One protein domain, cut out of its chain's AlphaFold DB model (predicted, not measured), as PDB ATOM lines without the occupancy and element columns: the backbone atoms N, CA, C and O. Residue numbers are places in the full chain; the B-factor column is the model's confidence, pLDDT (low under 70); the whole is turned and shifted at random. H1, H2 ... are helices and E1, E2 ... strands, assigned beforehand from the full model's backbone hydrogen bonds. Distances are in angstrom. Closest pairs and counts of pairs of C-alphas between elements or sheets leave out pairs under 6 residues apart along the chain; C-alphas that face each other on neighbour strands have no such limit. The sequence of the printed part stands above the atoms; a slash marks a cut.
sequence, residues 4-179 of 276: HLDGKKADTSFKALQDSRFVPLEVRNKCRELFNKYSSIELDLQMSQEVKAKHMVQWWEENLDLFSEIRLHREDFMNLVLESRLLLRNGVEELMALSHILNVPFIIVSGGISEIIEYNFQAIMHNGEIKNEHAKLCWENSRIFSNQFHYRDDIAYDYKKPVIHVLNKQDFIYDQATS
ATOM      1  N   HIS A   4     -34.046 -21.852  -4.609       59.16
ATOM      2  CA  HIS A   4     -34.018 -20.479  -5.084       59.16
ATOM      3  C   HIS A   4     -32.596 -19.981  -5.023       59.16
ATOM      4  O   HIS A   4     -32.071 -20.013  -3.922       59.16
ATOM      5  N   LEU A   5     -32.075 -19.468  -6.135       62.34
ATOM      6  CA  LEU A   5     -30.791 -18.782  -6.197       62.34
ATOM      7  C   LEU A   5     -31.016 -17.306  -6.504       62.34
ATOM      8  O   LEU A   5     -31.683 -16.981  -7.492       62.34
ATOM      9  N   ASP A   6     -30.514 -16.417  -5.645       61.47
ATOM     10  CA  ASP A   6     -30.700 -14.962  -5.757       61.47
ATOM     11  C   ASP A   6     -32.180 -14.565  -5.966       61.47
ATOM     12  O   ASP A   6     -32.538 -13.715  -6.784       61.47
ATOM     13  N   GLY A   7     -33.089 -15.258  -5.267       64.06
ATOM     14  CA  GLY A   7     -34.539 -15.054  -5.361       64.06
ATOM     15  C   GLY A   7     -35.222 -15.678  -6.589       64.06
ATOM     16  O   GLY A   7     -36.454 -15.721  -6.644       64.06
ATOM     17  N   LYS A   8     -34.476 -16.232  -7.551       69.62
ATOM     18  CA  LYS A   8     -35.029 -16.930  -8.724       69.62
ATOM     19  C   LYS A   8     -35.243 -18.405  -8.418       69.62
ATOM     20  O   LYS A   8     -34.378 -19.040  -7.835       69.62
ATOM     21  N   LYS A   9     -36.382 -18.971  -8.834       78.69
ATOM     22  CA  LYS A   9     -36.618 -20.422  -8.726       78.69
ATOM     23  C   LYS A   9     -35.577 -21.176  -9.555       78.69
ATOM     24  O   LYS A   9     -35.450 -20.898 -10.746       78.69
ATOM     25  N   ALA A  10     -34.906 -22.123  -8.915       85.88
ATOM     26  CA  ALA A  10     -33.969 -23.052  -9.523       85.88
ATOM     27  C   ALA A  10     -34.494 -24.481  -9.360       85.88
ATOM     28  O   ALA A  10     -35.102 -24.824  -8.338       85.88
ATOM     29  N   ASP A  11     -34.249 -25.317 -10.361       88.75
ATOM     30  CA  ASP A  11     -34.570 -26.735 -10.278       88.75
ATOM     31  C   ASP A  11     -33.445 -27.508  -9.576       88.75
ATOM     32  O   ASP A  11     -32.271 -27.144  -9.630       88.75
ATOM     33  N   THR A  12     -33.796 -28.596  -8.890       93.12
ATOM     34  CA  THR A  12     -32.810 -29.632  -8.554       93.12
ATOM     35  C   THR A  12     -32.550 -30.482  -9.795       93.12
ATOM     36  O   THR A  12     -33.399 -30.534 -10.683       93.12
ATOM     37  N   SER A  13     -31.438 -31.220  -9.853       96.31
ATOM     38  CA  SER A  13     -31.196 -32.141 -10.977       96.31
ATOM     39  C   SER A  13     -32.322 -33.168 -11.140       96.31
ATOM     40  O   SER A  13     -32.778 -33.415 -12.251       96.31
ATOM     41  N   PHE A  14     -32.856 -33.676 -10.028       95.94
ATOM     42  CA  PHE A  14     -34.043 -34.530 -10.036       95.94
ATOM     43  C   PHE A  14     -35.266 -33.836 -10.650       95.94
ATOM     44  O   PHE A  14     -35.942 -34.414 -11.495       95.94
ATOM     45  N   LYS A  15     -35.564 -32.596 -10.236       94.50
ATOM     46  CA  LYS A  15     -36.728 -31.851 -10.728       94.50
ATOM     47  C   LYS A  15     -36.583 -31.485 -12.205       94.50
ATOM     48  O   LYS A  15     -37.564 -31.584 -12.933       94.50
ATOM     49  N   ALA A  16     -35.374 -31.135 -12.644       95.94
ATOM     50  CA  ALA A  16     -35.066 -30.897 -14.049       95.94
ATOM     51  C   ALA A  16     -35.355 -32.144 -14.899       95.94
ATOM     52  O   ALA A  16     -36.011 -32.028 -15.931       95.94
ATOM     53  N   LEU A  17     -34.960 -33.341 -14.436       97.44
ATOM     54  CA  LEU A  17     -35.337 -34.593 -15.100       97.44
ATOM     55  C   LEU A  17     -36.851 -34.799 -15.080       97.44
ATOM     56  O   LEU A  17     -37.465 -34.947 -16.135       97.44
ATOM     57  N   GLN A  18     -37.443 -34.780 -13.880       96.56
ATOM     58  CA  GLN A  18     -38.855 -35.065 -13.652       96.56
ATOM     59  C   GLN A  18     -39.750 -34.186 -14.522       96.56
ATOM     60  O   GLN A  18     -40.682 -34.701 -15.120       96.56
ATOM     61  N   ASP A  19     -39.505 -32.879 -14.593       94.19
ATOM     62  CA  ASP A  19     -40.378 -31.950 -15.311       94.19
ATOM     63  C   ASP A  19     -40.045 -31.813 -16.803       94.19
ATOM     64  O   ASP A  19     -40.802 -31.159 -17.527       94.19
ATOM     65  N   SER A  20     -38.971 -32.454 -17.278       96.00
ATOM     66  CA  SER A  20     -38.589 -32.430 -18.689       96.00
ATOM     67  C   SER A  20     -39.677 -33.016 -19.594       96.00
ATOM     68  O   SER A  20     -40.475 -33.874 -19.204       96.00
ATOM     69  N   ARG A  21     -39.688 -32.579 -20.858       96.25
ATOM     70  CA  ARG A  21     -40.600 -33.118 -21.881       96.25
ATOM     71  C   ARG A  21     -40.360 -34.596 -22.201       96.25
ATOM     72  O   ARG A  21     -41.232 -35.223 -22.794       96.25
ATOM     73  N   PHE A  22     -39.202 -35.132 -21.815       96.50
ATOM     74  CA  PHE A  22     -38.819 -36.522 -22.038       96.50
ATOM     75  C   PHE A  22     -39.445 -37.480 -21.013       96.50
ATOM     76  O   PHE A  22     -39.452 -38.686 -21.234       96.50
ATOM     77  N   VAL A  23     -40.007 -36.963 -19.911       97.44
ATOM     78  CA  VAL A  23     -40.670 -37.778 -18.886       97.44
ATOM     79  C   VAL A  23     -42.198 -37.744 -19.074       97.44
ATOM     80  O   VAL A  23     -42.820 -36.681 -18.926       97.44
ATOM     81  N   PRO A  24     -42.848 -38.897 -19.353       97.50
ATOM     82  CA  PRO A  24     -44.302 -38.981 -19.508       97.50
ATOM     83  C   PRO A  24     -45.068 -38.485 -18.279       97.50
ATOM     84  O   PRO A  24     -44.599 -38.569 -17.141       97.50
ATOM     85  N   LEU A  25     -46.285 -37.972 -18.487       97.12
ATOM     86  CA  LEU A  25     -47.108 -37.429 -17.401       97.12
ATOM     87  C   LEU A  25     -47.416 -38.481 -16.324       97.12
ATOM     88  O   LEU A  25     -47.436 -38.156 -15.138       97.12
ATOM     89  N   GLU A  26     -47.600 -39.733 -16.725       97.62
ATOM     90  CA  GLU A  26     -47.853 -40.866 -15.840       97.62
ATOM     91  C   GLU A  26     -46.673 -41.096 -14.891       97.62
ATOM     92  O   GLU A  26     -46.872 -41.232 -13.684       97.62
ATOM     93  N   VAL A  27     -45.439 -41.065 -15.409       98.00
ATOM     94  CA  VAL A  27     -44.228 -41.201 -14.587       98.00
ATOM     95  C   VAL A  27     -44.081 -40.002 -13.652       98.00
ATOM     96  O   VAL A  27     -43.842 -40.178 -12.459       98.00
ATOM     97  N   ARG A  28     -44.336 -38.782 -14.142       97.44
ATOM     98  CA  ARG A  28     -44.323 -37.574 -13.298       97.44
ATOM     99  C   ARG A  28     -45.302 -37.666 -12.134       97.44
ATOM    100  O   ARG A  28     -44.969 -37.229 -11.033       97.44
ATOM    101  N   ASN A  29     -46.490 -38.223 -12.366       97.44
ATOM    102  CA  ASN A  29     -47.495 -38.428 -11.327       97.44
ATOM    103  C   ASN A  29     -47.040 -39.467 -10.297       97.44
ATOM    104  O   ASN A  29     -47.109 -39.172  -9.106       97.44
ATOM    105  N   LYS A  30     -46.465 -40.596 -10.730       98.06
ATOM    106  CA  LYS A  30     -45.868 -41.579  -9.810       98.06
ATOM    107  C   LYS A  30     -44.777 -40.946  -8.941       98.06
ATOM    108  O   LYS A  30     -44.825 -41.060  -7.723       98.06
ATOM    109  N   CYS A  31     -43.858 -40.173  -9.521       97.19
ATOM    110  CA  CYS A  31     -42.835 -39.454  -8.752       97.19
ATOM    111  C   CYS A  31     -43.435 -38.487  -7.709       97.19
ATOM    112  O   CYS A  31     -42.886 -38.335  -6.617       97.19
ATOM    113  N   ARG A  32     -44.575 -37.841  -8.003       95.81
ATOM    114  CA  ARG A  32     -45.299 -36.994  -7.030       95.81
ATOM    115  C   ARG A  32     -45.933 -37.814  -5.908       95.81
ATOM    116  O   ARG A  32     -45.905 -37.377  -4.761       95.81
ATOM    117  N   GLU A  33     -46.472 -38.990  -6.212       97.00
ATOM    118  CA  GLU A  33     -46.979 -39.925  -5.200       97.00
ATOM    119  C   GLU A  33     -45.852 -40.395  -4.273       97.00
ATOM    120  O   GLU A  33     -46.004 -40.350  -3.052       97.00
ATOM    121  N   LEU A  34     -44.688 -40.734  -4.840       97.56
ATOM    122  CA  LEU A  34     -43.488 -41.068  -4.072       97.56
ATOM    123  C   LEU A  34     -43.045 -39.898  -3.187       97.56
ATOM    124  O   LEU A  34     -42.789 -40.091  -2.002       97.56
ATOM    125  N   PHE A  35     -43.018 -38.673  -3.718       94.88
ATOM    126  CA  PHE A  35     -42.717 -37.481  -2.921       94.88
ATOM    127  C   PHE A  35     -43.693 -37.319  -1.746       94.88
ATOM    128  O   PHE A  35     -43.260 -37.097  -0.616       94.88
ATOM    129  N   ASN A  36     -44.999 -37.473  -1.973       94.25
ATOM    130  CA  ASN A  36     -46.004 -37.363  -0.911       94.25
ATOM    131  C   ASN A  36     -45.836 -38.443   0.171       94.25
ATOM    132  O   ASN A  36     -46.075 -38.170   1.345       94.25
ATOM    133  N   LYS A  37     -45.406 -39.649  -0.214       94.62
ATOM    134  CA  LYS A  37     -45.124 -40.759   0.707       94.62
ATOM    135  C   LYS A  37     -43.865 -40.519   1.544       94.62
ATOM    136  O   LYS A  37     -43.893 -40.736   2.750       94.62
ATOM    137  N   TYR A  38     -42.765 -40.110   0.912       95.69
ATOM    138  CA  TYR A  38     -41.439 -40.109   1.538       95.69
ATOM    139  C   TYR A  38     -41.017 -38.764   2.142       95.69
ATOM    140  O   TYR A  38     -40.210 -38.754   3.069       95.69
ATOM    141  N   SER A  39     -41.575 -37.635   1.696       90.06
ATOM    142  CA  SER A  39     -41.208 -36.311   2.231       90.06
ATOM    143  C   SER A  39     -41.546 -36.137   3.716       90.06
ATOM    144  O   SER A  39     -40.801 -35.493   4.449       90.06
ATOM    145  N   SER A  40     -42.638 -36.740   4.194       90.12
ATOM    146  CA  SER A  40     -42.987 -36.739   5.621       90.12
ATOM    147  C   SER A  40     -41.988 -37.544   6.458       90.12
ATOM    148  O   SER A  40     -41.674 -37.144   7.574       90.12
ATOM    149  N   ILE A  41     -41.451 -38.630   5.897       92.81
ATOM    150  CA  ILE A  41     -40.431 -39.478   6.524       92.81
ATOM    151  C   ILE A  41     -39.080 -38.752   6.579       92.81
ATOM    152  O   ILE A  41     -38.404 -38.776   7.607       92.81
ATOM    153  N   GLU A  42     -38.690 -38.078   5.494       88.38
ATOM    154  CA  GLU A  42     -37.467 -37.265   5.432       88.38
ATOM    155  C   GLU A  42     -37.449 -36.209   6.553       88.38
ATOM    156  O   GLU A  42     -36.459 -36.070   7.277       88.38
ATOM    157  N   LEU A  43     -38.585 -35.531   6.753       83.94
ATOM    158  CA  LEU A  43     -38.755 -34.450   7.725       83.94
ATOM    159  C   LEU A  43     -39.079 -34.921   9.156       83.94
ATOM    160  O   LEU A  43     -39.157 -34.089  10.061       83.94
ATOM    161  N   ASP A  44     -39.254 -36.223   9.393       86.88
ATOM    162  CA  ASP A  44     -39.593 -36.752  10.718       86.88
ATOM    163  C   ASP A  44     -38.393 -36.662  11.676       86.88
ATOM    164  O   ASP A  44     -37.385 -37.352  11.509       86.88
ATOM    165  N   LEU A  45     -38.494 -35.812  12.698       82.81
ATOM    166  CA  LEU A  45     -37.444 -35.611  13.703       82.81
ATOM    167  C   LEU A  45     -37.402 -36.705  14.784       82.81
ATOM    168  O   LEU A  45     -36.426 -36.784  15.524       82.81
ATOM    169  N   GLN A  46     -38.450 -37.522  14.914       89.88
ATOM    170  CA  GLN A  46     -38.535 -38.606  15.901       89.88
ATOM    171  C   GLN A  46     -38.033 -39.939  15.335       89.88
ATOM    172  O   GLN A  46     -37.642 -40.834  16.088       89.88
ATOM    173  N   MET A  47     -38.030 -40.083  14.009       92.38
ATOM    174  CA  MET A  47     -37.523 -41.281  13.354       92.38
ATOM    175  C   MET A  47     -36.001 -41.390  13.490       92.38
ATOM    176  O   MET A  47     -35.255 -40.464  13.174       92.38
ATOM    177  N   SER A  48     -35.527 -42.571  13.898       93.75
ATOM    178  CA  SER A  48     -34.090 -42.856  13.939       93.75
ATOM    179  C   SER A  48     -33.444 -42.693  12.559       93.75
ATOM    180  O   SER A  48     -34.029 -43.070  11.539       93.75
ATOM    181  N   GLN A  49     -32.201 -42.210  12.539       88.81
ATOM    182  CA  GLN A  49     -31.446 -41.999  11.301       88.81
ATOM    183  C   GLN A  49     -31.275 -43.290  10.480       88.81
ATOM    184  O   GLN A  49     -31.361 -43.249   9.258       88.81
ATOM    185  N   GLU A  50     -31.110 -44.448  11.131       92.31
ATOM    186  CA  GLU A  50     -30.970 -45.739  10.439       92.31
ATOM    187  C   GLU A  50     -32.241 -46.123   9.663       92.31
ATOM    188  O   GLU A  50     -32.175 -46.521   8.499       92.31
ATOM    189  N   VAL A  51     -33.412 -45.992  10.292       94.06
ATOM    190  CA  VAL A  51     -34.700 -46.294   9.644       94.06
ATOM    191  C   VAL A  51     -34.990 -45.282   8.538       94.06
ATOM    192  O   VAL A  51     -35.372 -45.675   7.435       94.06
ATOM    193  N   LYS A  52     -34.733 -43.995   8.796       94.69
ATOM    194  CA  LYS A  52     -34.898 -42.934   7.800       94.69
ATOM    195  C   LYS A  52     -34.025 -43.182   6.569       94.69
ATOM    196  O   LYS A  52     -34.520 -43.092   5.448       94.69
ATOM    197  N   ALA A  53     -32.762 -43.571   6.755       93.94
ATOM    198  CA  ALA A  53     -31.850 -43.883   5.658       93.94
ATOM    199  C   ALA A  53     -32.376 -45.010   4.757       93.94
ATOM    200  O   ALA A  53     -32.364 -44.861   3.538       93.94
ATOM    201  N   LYS A  54     -32.933 -46.086   5.332       96.12
ATOM    202  CA  LYS A  54     -33.543 -47.180   4.551       96.12
ATOM    203  C   LYS A  54     -34.697 -46.687   3.673       96.12
ATOM    204  O   LYS A  54     -34.796 -47.091   2.517       96.12
ATOM    205  N   HIS A  55     -35.533 -45.783   4.182       97.06
ATOM    206  CA  HIS A  55     -36.603 -45.176   3.386       97.06
ATOM    207  C   HIS A  55     -36.086 -44.229   2.302       97.06
ATOM    208  O   HIS A  55     -36.655 -44.196   1.215       97.06
ATOM    209  N   MET A  56     -35.010 -43.481   2.558       96.12
ATOM    210  CA  MET A  56     -34.401 -42.624   1.536       96.12
ATOM    211  C   MET A  56     -33.798 -43.446   0.391       96.12
ATOM    212  O   MET A  56     -33.960 -43.059  -0.763       96.12
ATOM    213  N   VAL A  57     -33.182 -44.597   0.687       97.06
ATOM    214  CA  VAL A  57     -32.738 -45.552  -0.343       97.06
ATOM    215  C   VAL A  57     -33.923 -46.013  -1.188       97.06
ATOM    216  O   VAL A  57     -33.888 -45.848  -2.402       97.06
ATOM    217  N   GLN A  58     -34.995 -46.502  -0.554       97.69
ATOM    218  CA  GLN A  58     -36.201 -46.947  -1.266       97.69
ATOM    219  C   GLN A  58     -36.789 -45.842  -2.145       97.69
ATOM    220  O   GLN A  58     -37.144 -46.085  -3.293       97.69
ATOM    221  N   TRP A  59     -36.862 -44.615  -1.629       97.50
ATOM    222  CA  TRP A  59     -37.386 -43.487  -2.387       97.50
ATOM    223  C   TRP A  59     -36.560 -43.202  -3.645       97.50
ATOM    224  O   TRP A  59     -37.127 -42.983  -4.718       97.50
ATOM    225  N   TRP A  60     -35.232 -43.207  -3.531       97.69
ATOM    226  CA  TRP A  60     -34.349 -42.978  -4.671       97.69
ATOM    227  C   TRP A  60     -34.384 -44.130  -5.671       97.69
ATOM    228  O   TRP A  60     -34.523 -43.864  -6.864       97.69
ATOM    229  N   GLU A  61     -34.331 -45.379  -5.208       98.38
ATOM    230  CA  GLU A  61     -34.423 -46.557  -6.077       98.38
ATOM    231  C   GLU A  61     -35.757 -46.592  -6.834       98.38
ATOM    232  O   GLU A  61     -35.745 -46.677  -8.056       98.38
ATOM    233  N   GLU A  62     -36.896 -46.384  -6.160       98.38
ATOM    234  CA  GLU A  62     -38.214 -46.366  -6.816       98.38
ATOM    235  C   GLU A  62     -38.310 -45.284  -7.908       98.38
ATOM    236  O   GLU A  62     -38.917 -45.510  -8.954       98.38
ATOM    237  N   ASN A  63     -37.706 -44.104  -7.715       98.06
ATOM    238  CA  ASN A  63     -37.693 -43.080  -8.765       98.06
ATOM    239  C   ASN A  63     -36.718 -43.401  -9.903       98.06
ATOM    240  O   ASN A  63     -37.042 -43.158 -11.065       98.06
ATOM    241  N   LEU A  64     -35.521 -43.901  -9.595       98.25
ATOM    242  CA  LEU A  64     -34.524 -44.226 -10.615       98.25
ATOM    243  C   LEU A  64     -34.936 -45.448 -11.446       98.25
ATOM    244  O   LEU A  64     -34.656 -45.472 -12.645       98.25
ATOM    245  N   ASP A  65     -35.673 -46.395 -10.862       98.50
ATOM    246  CA  ASP A  65     -36.337 -47.486 -11.582       98.50
ATOM    247  C   ASP A  65     -37.324 -46.909 -12.613       98.50
ATOM    248  O   ASP A  65     -37.222 -47.203 -13.805       98.50
ATOM    249  N   LEU A  66     -38.211 -45.996 -12.186       98.31
ATOM    250  CA  LEU A  66     -39.168 -45.329 -13.077       98.31
ATOM    251  C   LEU A  66     -38.485 -44.579 -14.225       98.31
ATOM    252  O   LEU A  66     -38.965 -44.629 -15.355       98.31
ATOM    253  N   PHE A  67     -37.380 -43.878 -13.965       98.19
ATOM    254  CA  PHE A  67     -36.642 -43.181 -15.020       98.19
ATOM    255  C   PHE A  67     -35.902 -44.141 -15.959       98.19
ATOM    256  O   PHE A  67     -35.849 -43.893 -17.163       98.19
ATOM    257  N   SER A  68     -35.386 -45.258 -15.443       97.94
ATOM    258  CA  SER A  68     -34.706 -46.286 -16.244       97.94
ATOM    259  C   SER A  68     -35.662 -47.004 -17.204       97.94
ATOM    260  O   SER A  68     -35.271 -47.394 -18.306       97.94
ATOM    261  N   GLU A  69     -36.941 -47.134 -16.837       97.75
ATOM    262  CA  GLU A  69     -37.988 -47.673 -17.714       97.75
ATOM    263  C   GLU A  69     -38.264 -46.793 -18.944       97.75
ATOM    264  O   GLU A  69     -38.677 -47.318 -19.978       97.75
ATOM    265  N   ILE A  70     -37.999 -45.481 -18.871       97.69
ATOM    266  CA  ILE A  70     -38.254 -44.531 -19.971       97.69
ATOM    267  C   ILE A  70     -37.276 -44.733 -21.134       97.69
ATOM    268  O   ILE A  70     -37.625 -44.429 -22.273       97.69
ATOM    269  N   ARG A  71     -36.079 -45.279 -20.872       97.50
ATOM    270  CA  ARG A  71     -35.035 -45.504 -21.889       97.50
ATOM    271  C   ARG A  71     -34.566 -44.217 -22.569       97.50
ATOM    272  O   ARG A  71     -34.469 -44.148 -23.790       97.50
ATOM    273  N   LEU A  72     -34.249 -43.210 -21.754       97.75
ATOM    274  CA  LEU A  72     -33.695 -41.939 -22.224       97.75
ATOM    275  C   LEU A  72     -32.345 -42.139 -22.911       97.75
ATOM    276  O   LEU A  72     -31.476 -42.854 -22.403       97.75
ATOM    277  N   HIS A  73     -32.157 -41.467 -24.040       97.50
ATOM    278  CA  HIS A  73     -30.869 -41.389 -24.706       97.50
ATOM    279  C   HIS A  73     -29.956 -40.417 -23.953       97.50
ATOM    280  O   HIS A  73     -30.417 -39.452 -23.342       97.50
ATOM    281  N   ARG A  74     -28.636 -40.609 -24.020       94.06
ATOM    282  CA  ARG A  74     -27.659 -39.682 -23.421       94.06
ATOM    283  C   ARG A  74     -27.884 -38.230 -23.858       94.06
ATOM    284  O   ARG A  74     -27.768 -37.311 -23.053       94.06
ATOM    285  N   GLU A  75     -28.249 -38.035 -25.121       95.00
ATOM    286  CA  GLU A  75     -28.546 -36.720 -25.697       95.00
ATOM    287  C   GLU A  75     -29.782 -36.052 -25.066       95.00
ATOM    288  O   GLU A  75     -29.822 -34.829 -24.940       95.00
ATOM    289  N   ASP A  76     -30.760 -36.828 -24.587       96.94
ATOM    290  CA  ASP A  76     -31.938 -36.280 -23.905       96.94
ATOM    291  C   ASP A  76     -31.538 -35.566 -22.607       96.94
ATOM    292  O   ASP A  76     -32.095 -34.519 -22.281       96.94
ATOM    293  N   PHE A  77     -30.519 -36.071 -21.898       96.69
ATOM    294  CA  PHE A  77     -29.961 -35.420 -20.706       96.69
ATOM    295  C   PHE A  77     -29.264 -34.095 -21.021       96.69
ATOM    296  O   PHE A  77     -29.344 -33.151 -20.239       96.69
ATOM    297  N   MET A  78     -28.606 -33.995 -22.174       94.25
ATOM    298  CA  MET A  78     -28.034 -32.731 -22.632       94.25
ATOM    299  C   MET A  78     -29.152 -31.731 -22.956       94.25
ATOM    300  O   MET A  78     -29.161 -30.612 -22.442       94.25
ATOM    301  N   ASN A  79     -30.133 -32.150 -23.758       94.75
ATOM    302  CA  ASN A  79     -31.244 -31.300 -24.175       94.75
ATOM    303  C   ASN A  79     -32.099 -30.840 -22.987       94.75
ATOM    304  O   ASN A  79     -32.461 -29.667 -22.915       94.75
ATOM    305  N   LEU A  80     -32.383 -31.721 -22.020       95.19
ATOM    306  CA  LEU A  80     -33.155 -31.335 -20.838       95.19
ATOM    307  C   LEU A  80     -32.414 -30.302 -19.990       95.19
ATOM    308  O   LEU A  80     -33.061 -29.419 -19.440       95.19
ATOM    309  N   VAL A  81     -31.080 -30.374 -19.891       94.62
ATOM    310  CA  VAL A  81     -30.292 -29.378 -19.148       94.62
ATOM    311  C   VAL A  81     -30.424 -28.008 -19.798       94.62
ATOM    312  O   VAL A  81     -30.734 -27.046 -19.097       94.62
ATOM    313  N   LEU A  82     -30.285 -27.936 -21.124       91.19
ATOM    314  CA  LEU A  82     -30.431 -26.692 -21.890       91.19
ATOM    315  C   LEU A  82     -31.850 -26.098 -21.807       91.19
ATOM    316  O   LEU A  82     -32.018 -24.885 -21.907       91.19
ATOM    317  N   GLU A  83     -32.871 -26.935 -21.607       91.94
ATOM    318  CA  GLU A  83     -34.275 -26.523 -21.454       91.94
ATOM    319  C   GLU A  83     -34.674 -26.219 -19.992       91.94
ATOM    320  O   GLU A  83     -35.731 -25.628 -19.741       91.94
ATOM    321  N   SER A  84     -33.858 -26.630 -19.019       90.19
ATOM    322  CA  SER A  84     -34.164 -26.540 -17.586       90.19
ATOM    323  C   SER A  84     -33.821 -25.182 -16.968       90.19
ATOM    324  O   SER A  84     -33.125 -24.353 -17.549       90.19
ATOM    325  N   ARG A  85     -34.285 -24.953 -15.731       88.00
ATOM    326  CA  ARG A  85     -33.898 -23.789 -14.913       88.00
ATOM    327  C   ARG A  85     -32.881 -24.179 -13.849       88.00
ATOM    328  O   ARG A  85     -33.042 -23.858 -12.669       88.00
ATOM    329  N   LEU A  86     -31.851 -24.909 -14.257       90.75
ATOM    330  CA  LEU A  86     -30.698 -25.162 -13.406       90.75
ATOM    331  C   LEU A  86     -29.857 -23.891 -13.309       90.75
ATOM    332  O   LEU A  86     -29.629 -23.200 -14.298       90.75
ATOM    333  N   LEU A  87     -29.420 -23.567 -12.096       89.38
ATOM    334  CA  LEU A  87     -28.574 -22.413 -11.820       89.38
ATOM    335  C   LEU A  87     -27.437 -22.852 -10.901       89.38
ATOM    336  O   LEU A  87     -27.641 -23.681 -10.012       89.38
ATOM    337  N   LEU A  88     -26.251 -22.282 -11.098       89.62
ATOM    338  CA  LEU A  88     -25.140 -22.399 -10.159       89.62
ATOM    339  C   LEU A  88     -24.928 -21.066  -9.446       89.62
ATOM    340  O   LEU A  88     -25.135 -20.003 -10.032       89.62
ATOM    341  N   ARG A  89     -24.502 -21.134  -8.180       90.69
ATOM    342  CA  ARG A  89     -24.186 -19.946  -7.379       90.69
ATOM    343  C   ARG A  89     -23.145 -19.083  -8.082       90.69
ATOM    344  O   ARG A  89     -22.152 -19.596  -8.602       90.69
ATOM    345  N   ASN A  90     -23.341 -17.767  -8.020       89.62
ATOM    346  CA  ASN A  90     -22.329 -16.809  -8.452       89.62
ATOM    347  C   ASN A  90     -20.988 -17.123  -7.758       89.62
ATOM    348  O   ASN A  90     -20.959 -17.364  -6.549       89.62
ATOM    349  N   GLY A  91     -19.899 -17.133  -8.529       90.56
ATOM    350  CA  GLY A  91     -18.548 -17.431  -8.051       90.56
ATOM    351  C   GLY A  91     -18.111 -18.884  -8.239       90.56
ATOM    352  O   GLY A  91     -16.970 -19.191  -7.916       90.56
ATOM    353  N   VAL A  92     -18.963 -19.774  -8.771       91.06
ATOM    354  CA  VAL A  92     -18.587 -21.182  -9.015       91.06
ATOM    355  C   VAL A  92     -17.463 -21.334 -10.045       91.06
ATOM    356  O   VAL A  92     -16.578 -22.161  -9.856       91.06
ATOM    357  N   GLU A  93     -17.471 -20.526 -11.108       88.12
ATOM    358  CA  GLU A  93     -16.453 -20.569 -12.168       88.12
ATOM    359  C   GLU A  93     -15.088 -20.182 -11.606       88.12
ATOM    360  O   GLU A  93     -14.104 -20.901 -11.767       88.12
ATOM    361  N   GLU A  94     -15.060 -19.087 -10.843       88.75
ATOM    362  CA  GLU A  94     -13.882 -18.634 -10.115       88.75
ATOM    363  C   GLU A  94     -13.414 -19.684  -9.099       88.75
ATOM    364  O   GLU A  94     -12.224 -19.973  -9.033       88.75
ATOM    365  N   LEU A  95     -14.332 -20.312  -8.357       91.19
ATOM    366  CA  LEU A  95     -13.995 -21.353  -7.386       91.19
ATOM    367  C   LEU A  95     -13.301 -22.546  -8.047       91.19
ATOM    368  O   LEU A  95     -12.292 -23.038  -7.536       91.19
ATOM    369  N   MET A  96     -13.830 -23.021  -9.176       88.81
ATOM    370  CA  MET A  96     -13.245 -24.140  -9.912       88.81
ATOM    371  C   MET A  96     -11.891 -23.765 -10.515       88.81
ATOM    372  O   MET A  96     -10.933 -24.525 -10.359       88.81
ATOM    373  N   ALA A  97     -11.779 -22.578 -11.118       86.31
ATOM    374  CA  ALA A  97     -10.524 -22.071 -11.666       86.31
ATOM    375  C   ALA A  97      -9.444 -21.914 -10.582       86.31
ATOM    376  O   ALA A  97      -8.333 -22.417 -10.738       86.31
ATOM    377  N   LEU A  98      -9.779 -21.290  -9.446       87.12
ATOM    378  CA  LEU A  98      -8.877 -21.158  -8.299       87.12
ATOM    379  C   LEU A  98      -8.467 -22.526  -7.755       87.12
ATOM    380  O   LEU A  98      -7.292 -22.747  -7.478       87.12
ATOM    381  N   SER A  99      -9.409 -23.462  -7.630       88.50
ATOM    382  CA  SER A  99      -9.108 -24.820  -7.166       88.50
ATOM    383  C   SER A  99      -8.137 -25.535  -8.110       88.50
ATOM    384  O   SER A  99      -7.249 -26.248  -7.642       88.50
ATOM    385  N   HIS A 100      -8.268 -25.331  -9.424       86.12
ATOM    386  CA  HIS A 100      -7.362 -25.905 -10.426       86.12
ATOM    387  C   HIS A 100      -5.963 -25.298 -10.324       86.12
ATOM    388  O   HIS A 100      -5.000 -26.035 -10.111       86.12
ATOM    389  N   ILE A 101      -5.868 -23.965 -10.331       85.62
ATOM    390  CA  ILE A 101      -4.612 -23.212 -10.185       85.62
ATOM    391  C   ILE A 101      -3.859 -23.613  -8.912       85.62
ATOM    392  O   ILE A 101      -2.650 -23.838  -8.933       85.62
ATOM    393  N   LEU A 102      -4.575 -23.733  -7.794       85.62
ATOM    394  CA  LEU A 102      -4.002 -24.053  -6.485       85.62
ATOM    395  C   LEU A 102      -3.796 -25.561  -6.270       85.62
ATOM    396  O   LEU A 102      -3.360 -25.977  -5.193       85.62
ATOM    397  N   ASN A 103      -4.117 -26.391  -7.269       86.19
ATOM    398  CA  ASN A 103      -4.086 -27.851  -7.191       86.19
ATOM    399  C   ASN A 103      -4.836 -28.396  -5.953       86.19
ATOM    400  O   ASN A 103      -4.400 -29.326  -5.257       86.19
ATOM    401  N   VAL A 104      -5.975 -27.773  -5.650       88.00
ATOM    402  CA  VAL A 104      -6.917 -28.191  -4.615       88.00
ATOM    403  C   VAL A 104      -7.961 -29.095  -5.274       88.00
ATOM    404  O   VAL A 104      -8.654 -28.654  -6.192       88.00
ATOM    405  N   PRO A 105      -8.096 -30.362  -4.836       89.38
ATOM    406  CA  PRO A 105      -9.141 -31.239  -5.350       89.38
ATOM    407  C   PRO A 105     -10.532 -30.675  -5.046       89.38
ATOM    408  O   PRO A 105     -10.854 -30.429  -3.882       89.38
ATOM    409  N   PHE A 106     -11.363 -30.514  -6.076       90.75
ATOM    410  CA  PHE A 106     -12.742 -30.048  -5.933       90.75
ATOM    411  C   PHE A 106     -13.712 -31.228  -6.063       90.75
ATOM    412  O   PHE A 106     -13.910 -31.794  -7.136       90.75
ATOM    413  N   ILE A 107     -14.288 -31.656  -4.940       92.12
ATOM    414  CA  ILE A 107     -15.131 -32.853  -4.885       92.12
ATOM    415  C   ILE A 107     -16.588 -32.439  -4.697       92.12
ATOM    416  O   ILE A 107     -16.938 -31.796  -3.710       92.12
ATOM    417  N   ILE A 108     -17.443 -32.854  -5.628       94.12
ATOM    418  CA  ILE A 108     -18.892 -32.692  -5.557       94.12
ATOM    419  C   ILE A 108     -19.495 -34.014  -5.089       94.12
ATOM    420  O   ILE A 108     -19.330 -35.034  -5.756       94.12
ATOM    421  N   VAL A 109     -20.246 -33.994  -3.987       94.94
ATOM    422  CA  VAL A 109     -21.049 -35.146  -3.553       94.94
ATOM    423  C   VAL A 109     -22.511 -34.764  -3.474       94.94
ATOM    424  O   VAL A 109     -22.927 -33.890  -2.709       94.94
ATOM    425  N   SER A 110     -23.309 -35.430  -4.293       95.62
ATOM    426  CA  SER A 110     -24.691 -35.063  -4.530       95.62
ATOM    427  C   SER A 110     -25.584 -36.286  -4.442       95.62
ATOM    428  O   SER A 110     -25.277 -37.330  -4.997       95.62
ATOM    429  N   GLY A 111     -26.734 -36.136  -3.786       94.69
ATOM    430  CA  GLY A 111     -27.818 -37.104  -3.936       94.69
ATOM    431  C   GLY A 111     -28.564 -36.945  -5.263       94.69
ATOM    432  O   GLY A 111     -29.552 -37.619  -5.474       94.69
ATOM    433  N   GLY A 112     -28.163 -36.015  -6.135       96.19
ATOM    434  CA  GLY A 112     -28.809 -35.752  -7.418       96.19
ATOM    435  C   GLY A 112     -28.422 -36.738  -8.524       96.19
ATOM    436  O   GLY A 112     -27.996 -37.857  -8.260       96.19
ATOM    437  N   ILE A 113     -28.568 -36.296  -9.775       97.75
ATOM    438  CA  ILE A 113     -28.298 -37.087 -10.986       97.75
ATOM    439  C   ILE A 113     -27.021 -36.575 -11.665       97.75
ATOM    440  O   ILE A 113     -26.960 -35.395 -12.021       97.75
ATOM    441  N   SER A 114     -26.023 -37.447 -11.826       96.19
ATOM    442  CA  SER A 114     -24.673 -37.126 -12.307       96.19
ATOM    443  C   SER A 114     -24.689 -36.450 -13.670       96.19
ATOM    444  O   SER A 114     -24.104 -35.387 -13.819       96.19
ATOM    445  N   GLU A 115     -25.413 -37.004 -14.640       95.50
ATOM    446  CA  GLU A 115     -25.434 -36.513 -16.021       95.50
ATOM    447  C   GLU A 115     -25.931 -35.071 -16.101       95.50
ATOM    448  O   GLU A 115     -25.376 -34.235 -16.808       95.50
ATOM    449  N   ILE A 116     -26.952 -34.754 -15.307       96.75
ATOM    450  CA  ILE A 116     -27.539 -33.417 -15.251       96.75
ATOM    451  C   ILE A 116     -26.579 -32.434 -14.584       96.75
ATOM    452  O   ILE A 116     -26.467 -31.292 -15.021       96.75
ATOM    453  N   ILE A 117     -25.878 -32.867 -13.533       95.50
ATOM    454  CA  ILE A 117     -24.858 -32.049 -12.870       95.50
ATOM    455  C   ILE A 117     -23.713 -31.774 -13.853       95.50
ATOM    456  O   ILE A 117     -23.384 -30.615 -14.083       95.50
ATOM    457  N   GLU A 118     -23.155 -32.813 -14.475       93.62
ATOM    458  CA  GLU A 118     -22.041 -32.707 -15.420       93.62
ATOM    459  C   GLU A 118     -22.356 -31.774 -16.589       93.62
ATOM    460  O   GLU A 118     -21.569 -30.873 -16.891       93.62
ATOM    461  N   TYR A 119     -23.512 -31.957 -17.227       94.62
ATOM    462  CA  TYR A 119     -23.929 -31.125 -18.351       94.62
ATOM    463  C   TYR A 119     -24.256 -29.693 -17.939       94.62
ATOM    464  O   TYR A 119     -23.955 -28.774 -18.696       94.62
ATOM    465  N   ASN A 120     -24.811 -29.471 -16.745       93.69
ATOM    466  CA  ASN A 120     -25.065 -28.118 -16.253       93.69
ATOM    467  C   ASN A 120     -23.757 -27.345 -16.027       93.69
ATOM    468  O   ASN A 120     -23.636 -26.197 -16.443       93.69
ATOM    469  N   PHE A 121     -22.748 -27.988 -15.431       91.81
ATOM    470  CA  PHE A 121     -21.421 -27.386 -15.295       91.81
ATOM    471  C   PHE A 121     -20.805 -27.072 -16.663       91.81
ATOM    472  O   PHE A 121     -20.346 -25.953 -16.861       91.81
ATOM    473  N   GLN A 122     -20.861 -27.994 -17.630       90.12
ATOM    474  CA  GLN A 122     -20.358 -27.721 -18.982       90.12
ATOM    475  C   GLN A 122     -21.091 -26.552 -19.650       90.12
ATOM    476  O   GLN A 122     -20.445 -25.644 -20.164       90.12
ATOM    477  N   ALA A 123     -22.426 -26.542 -19.601       88.44
ATOM    478  CA  ALA A 123     -23.220 -25.473 -20.188       88.44
ATOM    479  C   ALA A 123     -22.871 -24.113 -19.576       88.44
ATOM    480  O   ALA A 123     -22.681 -23.151 -20.310       88.44
ATOM    481  N   ILE A 124     -22.746 -24.014 -18.251       80.88
ATOM    482  CA  ILE A 124     -22.441 -22.732 -17.605       80.88
ATOM    483  C   ILE A 124     -21.009 -22.282 -17.911       80.88
ATOM    484  O   ILE A 124     -20.815 -21.148 -18.336       80.88
ATOM    485  N   MET A 125     -20.023 -23.176 -17.798       81.12
ATOM    486  CA  MET A 125     -18.605 -22.843 -18.011       81.12
ATOM    487  C   MET A 125     -18.275 -22.502 -19.472       81.12
ATOM    488  O   MET A 125     -17.274 -21.843 -19.749       81.12
ATOM    489  N   HIS A 126     -19.100 -22.955 -20.420       83.38
ATOM    490  CA  HIS A 126     -18.860 -22.798 -21.852       83.38
ATOM    491  C   HIS A 126     -20.005 -22.070 -22.569       83.38
ATOM    492  O   HIS A 126     -20.328 -22.389 -23.711       83.38
ATOM    493  N   ASN A 127     -20.612 -21.070 -21.920       81.75
ATOM    494  CA  ASN A 127     -21.591 -20.154 -22.531       81.75
ATOM    495  C   ASN A 127     -22.766 -20.853 -23.249       81.75
ATOM    496  O   ASN A 127     -23.223 -20.419 -24.305       81.75
ATOM    497  N   GLY A 128     -23.266 -21.937 -22.664       80.25
ATOM    498  CA  GLY A 128     -24.372 -22.747 -23.172       80.25
ATOM    499  C   GLY A 128     -23.950 -23.914 -24.065       80.25
ATOM    500  O   GLY A 128     -24.816 -24.634 -24.556       80.25
ATOM    501  N   GLU A 129     -22.652 -24.135 -24.282       81.50
ATOM    502  CA  GLU A 129     -22.157 -25.226 -25.120       81.50
ATOM    503  C   GLU A 129     -21.802 -26.486 -24.316       81.50
ATOM    504  O   GLU A 129     -20.984 -26.463 -23.397       81.50
ATOM    505  N   ILE A 130     -22.340 -27.634 -24.729       83.31
ATOM    506  CA  ILE A 130     -22.025 -28.943 -24.148       83.31
ATOM    507  C   ILE A 130     -21.324 -29.789 -25.213       83.31
ATOM    508  O   ILE A 130     -21.909 -30.107 -26.249       83.31
ATOM    509  N   LYS A 131     -20.056 -30.140 -24.976       82.00
ATOM    510  CA  LYS A 131     -19.220 -30.929 -25.895       82.00
ATOM    511  C   LYS A 131     -18.308 -31.857 -25.104       82.00
ATOM    512  O   LYS A 131     -17.833 -31.501 -24.031       82.00
ATOM    513  N   ASN A 132     -17.960 -33.011 -25.669       76.75
ATOM    514  CA  ASN A 132     -17.078 -33.977 -24.998       76.75
ATOM    515  C   ASN A 132     -15.710 -33.384 -24.596       76.75
ATOM    516  O   ASN A 132     -15.140 -33.777 -23.583       76.75
ATOM    517  N   GLU A 133     -15.189 -32.423 -25.362       77.56
ATOM    518  CA  GLU A 133     -13.935 -31.723 -25.046       77.56
ATOM    519  C   GLU A 133     -14.040 -30.804 -23.813       77.56
ATOM    520  O   GLU A 133     -13.070 -30.674 -23.065       77.56
ATOM    521  N   HIS A 134     -15.226 -30.241 -23.547       76.56
ATOM    522  CA  HIS A 134     -15.506 -29.395 -22.380       76.56
ATOM    523  C   HIS A 134     -15.470 -30.199 -21.078       76.56
ATOM    524  O   HIS A 134     -14.978 -29.719 -20.056       76.56
ATOM    525  N   ALA A 135     -15.929 -31.454 -21.121       71.88
ATOM    526  CA  ALA A 135     -15.928 -32.342 -19.963       71.88
ATOM    527  C   ALA A 135     -14.516 -32.540 -19.396       71.88
ATOM    528  O   ALA A 135     -14.332 -32.503 -18.182       71.88
ATOM    529  N   LYS A 136     -13.502 -32.697 -20.258       70.88
ATOM    530  CA  LYS A 136     -12.125 -32.872 -19.788       70.88
ATOM    531  C   LYS A 136     -11.667 -31.658 -18.981       70.88
ATOM    532  O   LYS A 136     -11.201 -31.844 -17.868       70.88
ATOM    533  N   LEU A 137     -11.853 -30.450 -19.516       67.06
ATOM    534  CA  LEU A 137     -11.429 -29.203 -18.872       67.06
ATOM    535  C   LEU A 137     -12.159 -28.955 -17.544       67.06
ATOM    536  O   LEU A 137     -11.527 -28.565 -16.567       67.06
ATOM    537  N   CYS A 138     -13.465 -29.236 -17.481       71.31
ATOM    538  CA  CYS A 138     -14.258 -29.057 -16.261       71.31
ATOM    539  C   CYS A 138     -13.826 -29.993 -15.116       71.31
ATOM    540  O   CYS A 138     -13.981 -29.644 -13.946       71.31
ATOM    541  N   TRP A 139     -13.304 -31.185 -15.435       80.75
ATOM    542  CA  TRP A 139     -13.125 -32.268 -14.460       80.75
ATOM    543  C   TRP A 139     -11.668 -32.715 -14.246       80.75
ATOM    544  O   TRP A 139     -11.443 -33.757 -13.637       80.75
ATOM    545  N   GLU A 140     -10.656 -31.951 -14.679       81.06
ATOM    546  CA  GLU A 140      -9.243 -32.354 -14.510       81.06
ATOM    547  C   GLU A 140      -8.818 -32.491 -13.035       81.06
ATOM    548  O   GLU A 140      -8.180 -33.474 -12.655       81.06
ATOM    549  N   ASN A 141      -9.184 -31.523 -12.190       83.19
ATOM    550  CA  ASN A 141      -8.907 -31.500 -10.745       83.19
ATOM    551  C   ASN A 141     -10.171 -31.722  -9.894       83.19
ATOM    552  O   ASN A 141     -10.141 -31.544  -8.673       83.19
ATOM    553  N   SER A 142     -11.280 -32.082 -10.542       87.31
ATOM    554  CA  SER A 142     -12.598 -32.159  -9.926       87.31
ATOM    555  C   SER A 142     -13.191 -33.557 -10.058       87.31
ATOM    556  O   SER A 142     -12.917 -34.274 -11.016       87.31
ATOM    557  N   ARG A 143     -14.005 -33.979  -9.090       88.44
ATOM    558  CA  ARG A 143     -14.683 -35.286  -9.122       88.44
ATOM    559  C   ARG A 143     -16.127 -35.152  -8.672       88.44
ATOM    560  O   ARG A 143     -16.400 -34.420  -7.726       88.44
ATOM    561  N   ILE A 144     -17.024 -35.904  -9.306       91.38
ATOM    562  CA  ILE A 144     -18.431 -35.999  -8.908       91.38
ATOM    563  C   ILE A 144     -18.724 -37.398  -8.370       91.38
ATOM    564  O   ILE A 144     -18.447 -38.402  -9.022       91.38
ATOM    565  N   PHE A 145     -19.351 -37.445  -7.198       93.75
ATOM    566  CA  PHE A 145     -20.006 -38.620  -6.640       93.75
ATOM    567  C   PHE A 145     -21.506 -38.326  -6.562       93.75
ATOM    568  O   PHE A 145     -21.956 -37.546  -5.722       93.75
ATOM    569  N   SER A 146     -22.279 -38.898  -7.483       96.56
ATOM    570  CA  SER A 146     -23.729 -38.698  -7.581       96.56
ATOM    571  C   SER A 146     -24.408 -39.943  -8.176       96.56
ATOM    572  O   SER A 146     -23.717 -40.869  -8.615       96.56
ATOM    573  N   ASN A 147     -25.744 -40.009  -8.157       97.94
ATOM    574  CA  ASN A 147     -26.474 -41.112  -8.793       97.94
ATOM    575  C   ASN A 147     -26.295 -41.050 -10.312       97.94
ATOM    576  O   ASN A 147     -26.585 -40.023 -10.917       97.94
ATOM    577  N   GLN A 148     -25.830 -42.141 -10.916       97.19
ATOM    578  CA  GLN A 148     -25.443 -42.202 -12.328       97.19
ATOM    579  C   GLN A 148     -26.184 -43.334 -13.036       97.19
ATOM    580  O   GLN A 148     -26.314 -44.418 -12.465       97.19
ATOM    581  N   PHE A 149     -26.605 -43.123 -14.281       98.12
ATOM    582  CA  PHE A 149     -27.222 -44.170 -15.090       98.12
ATOM    583  C   PHE A 149     -26.179 -45.095 -15.743       98.12
ATOM    584  O   PHE A 149     -25.073 -44.701 -16.120       98.12
ATOM    585  N   HIS A 150     -26.549 -46.361 -15.911       97.69
ATOM    586  CA  HIS A 150     -25.879 -47.318 -16.779       97.69
ATOM    587  C   HIS A 150     -26.461 -47.246 -18.188       97.69
ATOM    588  O   HIS A 150     -27.675 -47.151 -18.380       97.69
ATOM    589  N   TYR A 151     -25.577 -47.341 -19.179       96.94
ATOM    590  CA  TYR A 151     -25.913 -47.154 -20.586       96.94
ATOM    591  C   TYR A 151     -25.639 -48.408 -21.406       96.94
ATOM    592  O   TYR A 151     -24.639 -49.100 -21.197       96.94
ATOM    593  N   ARG A 152     -26.523 -48.682 -22.362       97.50
ATOM    594  CA  ARG A 152     -26.335 -49.664 -23.429       97.50
ATOM    595  C   ARG A 152     -26.733 -48.983 -24.728       97.50
ATOM    596  O   ARG A 152     -27.864 -48.526 -24.819       97.50
ATOM    597  N   ASP A 153     -25.804 -48.892 -25.675       95.75
ATOM    598  CA  ASP A 153     -26.019 -48.201 -26.954       95.75
ATOM    599  C   ASP A 153     -26.580 -46.775 -26.754       95.75
ATOM    600  O   ASP A 153     -27.599 -46.409 -27.323       95.75
ATOM    601  N   ASP A 154     -25.955 -46.013 -25.844       95.94
ATOM    602  CA  ASP A 154     -26.347 -44.655 -25.415       95.94
ATOM    603  C   ASP A 154     -27.751 -44.489 -24.811       95.94
ATOM    604  O   ASP A 154     -28.157 -43.378 -24.469       95.94
ATOM    605  N   ILE A 155     -28.441 -45.593 -24.532       97.69
ATOM    606  CA  ILE A 155     -29.727 -45.616 -23.836       97.69
ATOM    607  C   ILE A 155     -29.512 -45.960 -22.359       97.69
ATOM    608  O   ILE A 155     -28.944 -47.005 -22.026       97.69
ATOM    609  N   ALA A 156     -29.997 -45.094 -21.468       97.75
ATOM    610  CA  ALA A 156     -30.041 -45.344 -20.031       97.75
ATOM    611  C   ALA A 156     -31.010 -46.502 -19.738       97.75
ATOM    612  O   ALA A 156     -32.168 -46.468 -20.155       97.75
ATOM    613  N   TYR A 157     -30.538 -47.548 -19.057       97.19
ATOM    614  CA  TYR A 157     -31.344 -48.753 -18.797       97.19
ATOM    615  C   TYR A 157     -31.406 -49.202 -17.341       97.19
ATOM    616  O   TYR A 157     -32.245 -50.041 -17.016       97.19
ATOM    617  N   ASP A 158     -30.495 -48.707 -16.513       98.06
ATOM    618  CA  ASP A 158     -30.361 -49.004 -15.088       98.06
ATOM    619  C   ASP A 158     -29.523 -47.878 -14.460       98.06
ATOM    620  O   ASP A 158     -29.120 -46.945 -15.159       98.06
ATOM    621  N   TYR A 159     -29.207 -47.954 -13.174       98.19
ATOM    622  CA  TYR A 159     -28.390 -46.976 -12.463       98.19
ATOM    623  C   TYR A 159     -27.411 -47.640 -11.500       98.19
ATOM    624  O   TYR A 159     -27.567 -48.782 -11.065       98.19
ATOM    625  N   LYS A 160     -26.359 -46.898 -11.165       97.06
ATOM    626  CA  LYS A 160     -25.312 -47.347 -10.260       97.06
ATOM    627  C   LYS A 160     -25.861 -47.482  -8.839       97.06
ATOM    628  O   LYS A 160     -26.431 -46.538  -8.296       97.06
ATOM    629  N   LYS A 161     -25.609 -48.640  -8.225       95.75
ATOM    630  CA  LYS A 161     -25.901 -48.929  -6.814       95.75
ATOM    631  C   LYS A 161     -24.612 -48.986  -5.976       95.75
ATOM    632  O   LYS A 161     -23.568 -49.358  -6.519       95.75
ATOM    633  N   PRO A 162     -24.672 -48.677  -4.666       95.69
ATOM    634  CA  PRO A 162     -25.832 -48.138  -3.942       95.69
ATOM    635  C   PRO A 162     -26.155 -46.687  -4.341       95.69
ATOM    636  O   PRO A 162     -25.280 -45.970  -4.822       95.69
ATOM    637  N   VAL A 163     -27.409 -46.264  -4.138       97.06
ATOM    638  CA  VAL A 163     -27.848 -44.881  -4.399       97.06
ATOM    639  C   VAL A 163     -27.316 -43.911  -3.341       97.06
ATOM    640  O   VAL A 163     -27.218 -44.246  -2.158       97.06
ATOM    641  N   ILE A 164     -27.010 -42.688  -3.760       96.69
ATOM    642  CA  ILE A 164     -26.577 -41.574  -2.916       96.69
ATOM    643  C   ILE A 164     -27.797 -40.735  -2.537       96.69
ATOM    644  O   ILE A 164     -28.562 -40.295  -3.395       96.69
ATOM    645  N   HIS A 165     -27.959 -40.463  -1.248       94.56
ATOM    646  CA  HIS A 165     -28.989 -39.599  -0.685       94.56
ATOM    647  C   HIS A 165     -28.414 -38.759   0.466       94.56
ATOM    648  O   HIS A 165     -27.242 -38.857   0.820       94.56
ATOM    649  N   VAL A 166     -29.243 -37.903   1.066       91.12
ATOM    650  CA  VAL A 166     -28.804 -36.899   2.054       91.12
ATOM    651  C   VAL A 166     -28.091 -37.473   3.294       91.12
ATOM    652  O   VAL A 166     -27.253 -36.791   3.867       91.12
ATOM    653  N   LEU A 167     -28.347 -38.731   3.677       92.81
ATOM    654  CA  LEU A 167     -27.830 -39.328   4.925       92.81
ATOM    655  C   LEU A 167     -26.640 -40.286   4.726       92.81
ATOM    656  O   LEU A 167     -26.127 -40.824   5.708       92.81
ATOM    657  N   ASN A 168     -26.230 -40.555   3.482       94.31
ATOM    658  CA  ASN A 168     -25.176 -41.534   3.186       94.31
ATOM    659  C   ASN A 168     -24.025 -40.978   2.330       94.31
ATOM    660  O   ASN A 168     -23.158 -41.740   1.914       94.31
ATOM    661  N   LYS A 169     -23.977 -39.662   2.083       94.19
ATOM    662  CA  LYS A 169     -22.941 -39.027   1.246       94.19
ATOM    663  C   LYS A 169     -21.517 -39.358   1.692       94.19
ATOM    664  O   LYS A 169     -20.631 -39.509   0.854       94.19
ATOM    665  N   GLN A 170     -21.309 -39.493   2.999       91.69
ATOM    666  CA  GLN A 170     -20.024 -39.866   3.571       91.69
ATOM    667  C   GLN A 170     -19.514 -41.205   3.042       91.69
ATOM    668  O   GLN A 170     -18.317 -41.378   2.928       91.69
ATOM    669  N   ASP A 171     -20.372 -42.150   2.668       91.38
ATOM    670  CA  ASP A 171     -19.925 -43.505   2.337       91.38
ATOM    671  C   ASP A 171     -19.306 -43.603   0.925       91.38
ATOM    672  O   ASP A 171     -18.682 -44.607   0.595       91.38
ATOM    673  N   PHE A 172     -19.411 -42.548   0.104       88.88
ATOM    674  CA  PHE A 172     -18.997 -42.563  -1.309       88.88
ATOM    675  C   PHE A 172     -17.653 -41.888  -1.587       88.88
ATOM    676  O   PHE A 172     -17.048 -42.149  -2.623       88.88
ATOM    677  N   ILE A 173     -17.172 -41.030  -0.687       80.44
ATOM    678  CA  ILE A 173     -15.914 -40.294  -0.894       80.44
ATOM    679  C   ILE A 173     -14.692 -41.201  -0.686       80.44
ATOM    680  O   ILE A 173     -13.641 -40.981  -1.287       80.44
ATOM    681  N   TYR A 174     -14.818 -42.221   0.164       68.12
ATOM    682  CA  TYR A 174     -13.680 -42.972   0.711       68.12
ATOM    683  C   TYR A 174     -13.338 -44.251  -0.030       68.12
ATOM    684  O   TYR A 174     -12.309 -44.869   0.251       68.12
ATOM    685  N   ASP A 175     -14.168 -44.634  -0.993       55.09
ATOM    686  CA  ASP A 175     -13.963 -45.842  -1.767       55.09
ATOM    687  C   ASP A 175     -13.067 -45.526  -2.966       55.09
ATOM    688  O   ASP A 175     -13.554 -45.341  -4.078       55.09
ATOM    689  N   GLN A 176     -11.765 -45.342  -2.694       47.38
ATOM    690  CA  GLN A 176     -10.611 -45.491  -3.603       47.38
ATOM    691  C   GLN A 176      -9.416 -44.687  -3.075       47.38
ATOM    692  O   GLN A 176      -9.452 -43.471  -3.129       47.38
ATOM    693  N   ALA A 177      -8.351 -45.356  -2.615       45.56
ATOM    694  CA  ALA A 177      -6.920 -45.003  -2.747       45.56
ATOM    695  C   ALA A 177      -6.419 -43.528  -2.661       45.56
ATOM    696  O   ALA A 177      -5.285 -43.259  -3.057       45.56
ATOM    697  N   THR A 178      -7.190 -42.561  -2.155       55.78
ATOM    698  CA  THR A 178      -6.806 -41.142  -2.113       55.78
ATOM    699  C   THR A 178      -6.278 -40.764  -0.736       55.78
ATOM    700  O   THR A 178      -6.987 -40.852   0.264       55.78
ATOM    701  N   SER A 179      -5.037 -40.277  -0.676       62.53
ATOM    702  CA  SER A 179      -4.568 -39.515   0.478       62.53
ATOM    703  C   SER A 179      -5.324 -38.184   0.516       62.53
ATOM    704  O   SER A 179      -5.077 -37.306  -0.318       62.53
TER     705      SER A 179
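What this domain is: This is residues 4 to 179 of the 276 residues of the protein "5'-nucleotidase" of Stylonychia lemnae (UniProt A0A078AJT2). A short ribbon of two parallel strands, E2 and E3, runs through the middle of this domain, with H6 over one face and the small H8 over the other, while a long helical hairpin, H2 and H3, stands as a wall at one end. The strand hairpin E4 and E5 packs on H3, H1 and H4 pack on H6, and H5 and H7 lie at the far end from the wall. The printed part has 176 residues, with eight named helices and five named strands in the order E1 H1 H2 H3 H4 H5 E2 H6 H7 E3 E4 E5 H8, a mixed class. It is compact, with a radius of gyration of the C-alphas of 16.8 A and spans of 45 by 39 by 37 A.

Where its parts are: Find C-alpha 106 at (-12.742, -30.048, -5.933); from there E2 runs 17.8 A to residue 113 and bends by 74 degrees at residue 110. E3, residues 142 to 147, is 16.6 A long and runs on into E4, residues 149 to 152, at 85 degrees; E5 is residues 155 to 159. Look next for H6, residues 114 to 125, H7, 132 to 138, H1, 13 to 19, H4, 74 to 83, and H5, 92 to 101. H2, residues 25 to 42, spans 24.8 A; H3 runs 32.1 A from residue 49 to C-alpha 70 at (-38.254, -44.531, -19.971). E1 is residues 8 to 10 and H8 residues 170 to 173.

How they stand to each other: Look first between E2 and E3, where N 108 and O 143 are 2.8 A apart, within hydrogen-bond range. E2, H6 H7, E3 form a strand-helix-strand unit, parallel neighbour strands with helices between, and its crossover is right-handed. H6 touches H4, closest at C-alphas 120 and 81, 6.1 A, and H7, at C-alphas 122 and 134, 6.2 A. H6 only just touches H1, with 3 pairs of C-alphas within 8 A, the closest 116 and 13, 5.8 A. H5 is close to H6 but not clearly touching. The hairpin H2 and H3 has a shallow tilt of 6 degrees, opposite ways, closest at C-alphas 31 and 63, 6.3 A. In the antiparallel hairpin E4 and E5, N 150 and O 158 are 2.7 A apart; C-alphas 68 of H3 and 157 of E5 are 4.9 A apart. The closest C-alphas of H8 and E3 are 172 and 145, 6.7 A. E1 pairs with no named strand. Every O i to N i+4 pair is within hydrogen-bond range in H1, H5 and H6; H2 has 12 of 14, H3 17 of 18, H4 5 of 6, and H7 1 of 3 beside 4 of 4 O i to N i+3 pairs, while H8 is too short for an O i to N i+4 pair.

The domain as a whole: The two C-alphas farthest apart, Gln 46 and Glu 133, are 48.3 A apart. The printed part has no cut and no long link. Residues 174 to 179 stand free; they, residues 4 to 8 and residue 137 have pLDDT under 70.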